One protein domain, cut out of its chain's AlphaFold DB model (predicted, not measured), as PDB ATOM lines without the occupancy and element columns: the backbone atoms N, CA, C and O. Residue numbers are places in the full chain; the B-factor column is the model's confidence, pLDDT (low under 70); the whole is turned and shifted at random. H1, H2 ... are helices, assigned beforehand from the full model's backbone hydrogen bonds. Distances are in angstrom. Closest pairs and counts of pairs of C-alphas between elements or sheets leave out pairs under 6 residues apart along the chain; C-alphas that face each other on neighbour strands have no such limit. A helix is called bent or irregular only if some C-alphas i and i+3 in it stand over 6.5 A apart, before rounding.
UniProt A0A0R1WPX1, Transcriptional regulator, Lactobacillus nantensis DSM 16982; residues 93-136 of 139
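AT A GLANCE: This is residues 93 to 136 of the 139 residues of the protein "Transcriptional regulator" of Lactobacillus nantensis DSM 16982 (UniProt A0A0R1WPX1). A long, kinked helix, H3, forms one side of a small, flat domain; H1 stands nearly upright on its middle part, meeting it with the first turn of H1, and the short helix H2 makes a corner with the beginning of H3. The last residues, 130 to 136, of which 130 to 134 belong to H3, stick out beyond these contacts. The printed part has 44 residues with three named helices, in the order H1, H2, H3, and no named strand; the class is all helix. The whole is compact, with a radius of gyration of the C-alphas of 10.6 A, and its C-alphas span 29 by 23 by 12 A.

HOW THE PARTS SIT: H1, residues 93 to 102, is followed after a tight link by H2, residues 108 to 114. The two are close but not clearly touching, and their closest C-alphas, those of Ala 96 and Phe 111, are 7.1 A apart. They run opposite ways at a steep tilt of 68 degrees, only just short of about perpendicular. A second tight link leads to H3, residues 119 to 134. H2 touches H3, which meets it with residues 119 to 122 alone; the closest C-alphas are those of Ser 112 and Lys 119, 6.9 A apart. These two helices run opposite ways at a steep tilt of 60 degrees. H1 also touches H3, here with residues 122 to 129 of H3 alone, and the closest C-alphas are those of Val 93 and Met 126, 5.8 A apart. The lines of H1 and H3 are about perpendicular, at 77 degrees. In H1 and H2 every backbone O i to N i+4 pair is within hydrogen-bond range; in H3 it is 10 of 12.

IN THESE COORDINATES: H1 begins at C-alpha 93, at (-56.716, 20.308, -96.911), and measures 14.3 A from first to last C-alpha. H2, from Phe 108 to Glu 114, begins with its C-alpha at (-65.954, 28.439, -98.968). H3 begins at Lys 119, ends at C-alpha 134, at (-62.503, 10.904, -108.158), and measures 20.4 A. It is irregular: C-alphas 125 and 128 are 7.2 A apart, against about 5 A in a regular helix, and its line is a rough one. It has a kink of 52 degrees near residue 128.

THE WHOLE: The two C-alphas farthest apart, those of Asn 113 and Asn 135, are 30.0 A apart. From Val 93 to Phe 136, the first and last printed residues, the C-alphas are 17.6 A apart. Residues 130 to 136 stand free. The printed part has no cut and no long link. The mean pLDDT of the printed part is 89.3, and no printed residue is under 70.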
ATOM      1  N   VAL A  93     -55.922  21.165 -96.016       92.62
ATOM      2  CA  VAL A  93     -56.716  20.308 -96.911       92.62
ATOM      3  C   VAL A  93     -57.629  19.412 -96.086       92.62
ATOM      4  O   VAL A  93     -58.804  19.268 -96.415       92.62
ATOM      5  N   PHE A  94     -57.101  18.841 -95.001       93.19
ATOM      6  CA  PHE A  94     -57.893  18.033 -94.083       93.19
ATOM      7  C   PHE A  94     -58.899  18.888 -93.307       93.19
ATOM      8  O   PHE A  94     -60.059  18.506 -93.209       93.19
ATOM      9  N   GLN A  95     -58.498  20.068 -92.830       93.50
ATOM     10  CA  GLN A  95     -59.392  21.013 -92.154       93.50
ATOM     11  C   GLN A  95     -60.549  21.443 -93.064       93.50
ATOM     12  O   GLN A  95     -61.694  21.413 -92.628       93.50
ATOM     13  N   ALA A  96     -60.285  21.747 -94.342       91.81
ATOM     14  CA  ALA A  96     -61.328  22.077 -95.318       91.81
ATOM     15  C   ALA A  96     -62.285  20.905 -95.567       91.81
ATOM     16  O   ALA A  96     -63.499  21.093 -95.649       91.81
ATOM     17  N   PHE A  97     -61.743  19.691 -95.681       90.81
ATOM     18  CA  PHE A  97     -62.546  18.482 -95.827       90.81
ATOM     19  C   PHE A  97     -63.426  18.234 -94.597       90.81
ATOM     20  O   PHE A  97     -64.630  18.045 -94.741       90.81
ATOM     21  N   ASN A  98     -62.847  18.296 -93.395       92.69
ATOM     22  CA  ASN A  98     -63.569  18.120 -92.142       92.69
ATOM     23  C   ASN A  98     -64.658  19.188 -91.979       92.69
ATOM     24  O   ASN A  98     -65.803  18.843 -91.720       92.69
ATOM     25  N   TYR A  99     -64.337  20.460 -92.238       92.62
ATOM     26  CA  TYR A  99     -65.296  21.567 -92.219       92.62
ATOM     27  C   TYR A  99     -66.490  21.317 -93.148       92.62
ATOM     28  O   TYR A  99     -67.634  21.504 -92.744       92.62
ATOM     29  N   GLY A 100     -66.242  20.841 -94.372       90.38
ATOM     30  CA  GLY A 100     -67.304  20.500 -95.320       90.38
ATOM     31  C   GLY A 100     -68.233  19.374 -94.853       90.38
ATOM     32  O   GLY A 100     -69.379  19.329 -95.290       90.38
ATOM     33  N   LEU A 101     -67.762  18.482 -93.975       89.50
ATOM     34  CA  LEU A 101     -68.540  17.360 -93.443       89.50
ATOM     35  C   LEU A 101     -69.241  17.670 -92.117       89.50
ATOM     36  O   LEU A 101     -70.297  17.105 -91.847       89.50
ATOM     37  N   THR A 102     -68.642  18.510 -91.271       92.31
ATOM     38  CA  THR A 102     -69.124  18.738 -89.900       92.31
ATOM     39  C   THR A 102     -69.910  20.031 -89.733       92.31
ATOM     40  O   THR A 102     -70.671  20.157 -88.776       92.31
ATOM     41  N   SER A 103     -69.725  21.010 -90.619       90.75
ATOM     42  CA  SER A 103     -70.441  22.283 -90.537       90.75
ATOM     43  C   SER A 103     -71.849  22.149 -91.112       90.75
ATOM     44  O   SER A 103     -72.044  21.572 -92.176       90.75
ATOM     45  N   SER A 104     -72.839  22.726 -90.431       88.31
ATOM     46  CA  SER A 104     -74.250  22.678 -90.843       88.31
ATOM     47  C   SER A 104     -74.540  23.443 -92.139       88.31
ATOM     48  O   SER A 104     -75.447  23.074 -92.880       88.31
ATOM     49  N   ASN A 105     -73.772  24.498 -92.424       89.38
ATOM     50  CA  ASN A 105     -73.854  25.270 -93.664       89.38
ATOM     51  C   ASN A 105     -72.439  25.667 -94.131       89.38
ATOM     52  O   ASN A 105     -72.012  26.805 -93.911       89.38
ATOM     53  N   PRO A 106     -71.662  24.723 -94.692       88.88
ATOM     54  CA  PRO A 106     -70.278  24.976 -95.049       88.88
ATOM     55  C   PRO A 106     -70.216  25.953 -96.223       88.88
ATOM     56  O   PRO A 106     -70.758  25.695 -97.299       88.88
ATOM     57  N   SER A 107     -69.509  27.065 -96.038       89.81
ATOM     58  CA  SER A 107     -69.232  28.010 -97.115       89.81
ATOM     59  C   SER A 107     -67.730  28.156 -97.324       89.81
ATOM     60  O   SER A 107     -66.927  28.179 -96.390       89.81
ATOM     61  N   PHE A 108     -67.347  28.255 -98.592       83.69
ATOM     62  CA  PHE A 108     -65.954  28.439 -98.968       83.69
ATOM     63  C   PHE A 108     -65.390  29.769 -98.445       83.69
ATOM     64  O   PHE A 108     -64.216  29.855 -98.091       83.69
ATOM     65  N   GLU A 109     -66.228  30.804 -98.427       86.75
ATOM     66  CA  GLU A 109     -65.880  32.140 -97.953       86.75
ATOM     67  C   GLU A 109     -65.581  32.136 -96.452       86.75
ATOM     68  O   GLU A 109     -64.524  32.615 -96.049       86.75
ATOM     69  N   ASN A 110     -66.432  31.490 -95.651       88.25
ATOM     70  CA  ASN A 110     -66.242  31.386 -94.204       88.25
ATOM     71  C   ASN A 110     -64.939  30.652 -93.876       88.25
ATOM     72  O   ASN A 110     -64.102  31.183 -93.150       88.25
ATOM     73  N   PHE A 111     -64.710  29.494 -94.503       91.00
ATOM     74  CA  PHE A 111     -63.463  28.749 -94.321       91.00
ATOM     75  C   PHE A 111     -62.229  29.569 -94.742       91.00
ATOM     76  O   PHE A 111     -61.200  29.570 -94.071       91.00
ATOM     77  N   SER A 112     -62.320  30.284 -95.866       87.12
ATOM     78  CA  SER A 112     -61.223  31.119 -96.372       87.12
ATOM     79  C   SER A 112     -60.859  32.251 -95.413       87.12
ATOM     80  O   SER A 112     -59.672  32.526 -95.228       87.12
ATOM     81  N   ASN A 113     -61.868  32.870 -94.796       85.81
ATOM     82  CA  ASN A 113     -61.699  33.946 -93.824       85.81
ATOM     83  C   ASN A 113     -61.074  33.436 -92.517       85.81
ATOM     84  O   ASN A 113     -60.140  34.055 -92.017       85.81
ATOM     85  N   GLU A 114     -61.524  32.288 -92.004       87.00
ATOM     86  CA  GLU A 114     -60.991  31.678 -90.774       87.00
ATOM     87  C   GLU A 114     -59.536  31.203 -90.928       87.00
ATOM     88  O   GLU A 114     -58.728  31.348 -90.013       87.00
ATOM     89  N   HIS A 115     -59.177  30.669 -92.099       85.88
ATOM     90  CA  HIS A 115     -57.850  30.101 -92.364       85.88
ATOM     91  C   HIS A 115     -56.907  31.043 -93.134       85.88
ATOM     92  O   HIS A 115     -55.864  30.596 -93.623       85.88
ATOM     93  N   PHE A 116     -57.274  32.322 -93.286       85.44
ATOM     94  CA  PHE A 116     -56.512  33.346 -94.015       85.44
ATOM     95  C   PHE A 116     -55.987  32.856 -95.379       85.44
ATOM     96  O   PHE A 116     -54.831  33.072 -95.754       85.44
ATOM     97  N   THR A 117     -56.827  32.142 -96.136       85.25
ATOM     98  CA  THR A 117     -56.440  31.525 -97.409       85.25
ATOM     99  C   THR A 117     -57.359  31.955 -98.540       85.25
ATOM    100  O   THR A 117     -58.565  32.058 -98.376       85.25
ATOM    101  N   SER A 118     -56.802  32.201 -99.726       87.31
ATOM    102  CA  SER A 118     -57.615  32.570-100.885       87.31
ATOM    103  C   SER A 118     -58.251  31.355-101.558       87.31
ATOM    104  O   SER A 118     -57.726  30.234-101.510       87.31
ATOM    105  N   LYS A 119     -59.321  31.600-102.326       84.81
ATOM    106  CA  LYS A 119     -59.997  30.550-103.097       84.81
ATOM    107  C   LYS A 119     -59.105  29.795-104.061       84.81
ATOM    108  O   LYS A 119     -59.139  28.565-104.124       84.81
ATOM    109  N   SER A 120     -58.281  30.531-104.790       87.94
ATOM    110  CA  SER A 120     -57.301  29.958-105.706       87.94
ATOM    111  C   SER A 120     -56.257  29.114-104.968       87.94
ATOM    112  O   SER A 120     -55.926  28.018-105.425       87.94
ATOM    113  N   THR A 121     -55.782  29.570-103.805       87.88
ATOM    114  CA  THR A 121     -54.775  28.855-103.007       87.88
ATOM    115  C   THR A 121     -55.317  27.542-102.462       87.88
ATOM    116  O   THR A 121     -54.674  26.503-102.632       87.88
ATOM    117  N   LEU A 122     -56.503  27.560-101.855       87.12
ATOM    118  CA  LEU A 122     -57.116  26.357-101.305       87.12
ATOM    119  C   LEU A 122     -57.504  25.363-102.408       87.12
ATOM    120  O   LEU A 122     -57.173  24.185-102.291       87.12
ATOM    121  N   ASN A 123     -58.071  25.818-103.533       88.19
ATOM    122  CA  ASN A 123     -58.327  24.949-104.692       88.19
ATOM    123  C   ASN A 123     -57.049  24.260-105.193       88.19
ATOM    124  O   ASN A 123     -57.055  23.057-105.458       88.19
ATOM    125  N   ARG A 124     -55.934  24.999-105.285       89.00
ATOM    126  CA  ARG A 124     -54.637  24.433-105.674       89.00
ATOM    127  C   ARG A 124     -54.168  23.377-104.674       89.00
ATOM    128  O   ARG A 124     -53.732  22.306-105.093       89.00
ATOM    129  N   ARG A 125     -54.274  23.651-103.369       87.75
ATOM    130  CA  ARG A 125     -53.890  22.706-102.304       87.75
ATOM    131  C   ARG A 125     -54.771  21.450-102.303       87.75
ATOM    132  O   ARG A 125     -54.251  20.353-102.157       87.75
ATOM    133  N   MET A 126     -56.067  21.590-102.576       90.12
ATOM    134  CA  MET A 126     -57.021  20.479-102.665       90.12
ATOM    135  C   MET A 126     -56.914  19.646-103.949       90.12
ATOM    136  O   MET A 126     -57.551  18.601-104.034       90.12
ATOM    137  N   SER A 127     -56.156  20.076-104.962       91.19
ATOM    138  CA  SER A 127     -56.121  19.418-106.280       91.19
ATOM    139  C   SER A 127     -55.845  17.912-106.205       91.19
ATOM    140  O   SER A 127     -56.588  17.117-106.780       91.19
ATOM    141  N   LYS A 128     -54.829  17.508-105.433       91.31
ATOM    142  CA  LYS A 128     -54.485  16.096-105.216       91.31
ATOM    143  C   LYS A 128     -55.579  15.338-104.474       91.31
ATOM    144  O   LYS A 128     -55.860  14.194-104.812       91.31
ATOM    145  N   PHE A 129     -56.209  15.981-103.495       91.69
ATOM    146  CA  PHE A 129     -57.319  15.397-102.753       91.69
ATOM    147  C   PHE A 129     -58.547  15.181-103.637       91.69
ATOM    148  O   PHE A 129     -59.104  14.091-103.638       91.69
ATOM    149  N   ARG A 130     -58.909  16.145-104.488       90.19
ATOM    150  CA  ARG A 130     -59.989  15.963-105.471       90.19
ATOM    151  C   ARG A 130     -59.677  14.858-106.472       90.19
ATOM    152  O   ARG A 130     -60.537  14.039-106.761       90.19
ATOM    153  N   ALA A 131     -58.446  14.807-106.980       91.69
ATOM    154  CA  ALA A 131     -58.018  13.719-107.857       91.69
ATOM    155  C   ALA A 131     -58.124  12.351-107.159       91.69
ATOM    156  O   ALA A 131     -58.537  11.380-107.782       91.69
ATOM    157  N   PHE A 132     -57.810  12.287-105.864       90.94
ATOM    158  CA  PHE A 132     -58.004  11.090-105.054       90.94
ATOM    159  C   PHE A 132     -59.487  10.728-104.886       90.94
ATOM    160  O   PHE A 132     -59.840   9.575-105.103       90.94
ATOM    161  N   LEU A 133     -60.356  11.693-104.567       89.75
ATOM    162  CA  LEU A 133     -61.802  11.484-104.412       89.75
ATOM    163  C   LEU A 133     -62.477  10.970-105.691       89.75
ATOM    164  O   LEU A 133     -63.360  10.114-105.615       89.75
ATOM    165  N   LYS A 134     -62.009  11.406-106.866       91.62
ATOM    166  CA  LYS A 134     -62.503  10.904-108.158       91.62
ATOM    167  C   LYS A 134     -62.332   9.398-108.325       91.62
ATOM    168  O   LYS A 134     -63.174   8.772-108.963       91.62
ATOM    169  N   ASN A 135     -61.309   8.800-107.709       89.69
ATOM    170  CA  ASN A 135     -61.124   7.344-107.720       89.69
ATOM    171  C   ASN A 135     -62.242   6.598-106.967       89.69
ATOM    172  O   ASN A 135     -62.376   5.390-107.125       89.69
ATOM    173  N   PHE A 136     -63.044   7.313-106.173       88.69
ATOM    174  CA  PHE A 136     -64.197   6.798-105.433       88.69
ATOM    175  C   PHE A 136     -65.535   7.311-105.992       88.69
ATOM    176  O   PHE A 136     -66.568   7.130-105.355       88.69
TER     177      PHE A 136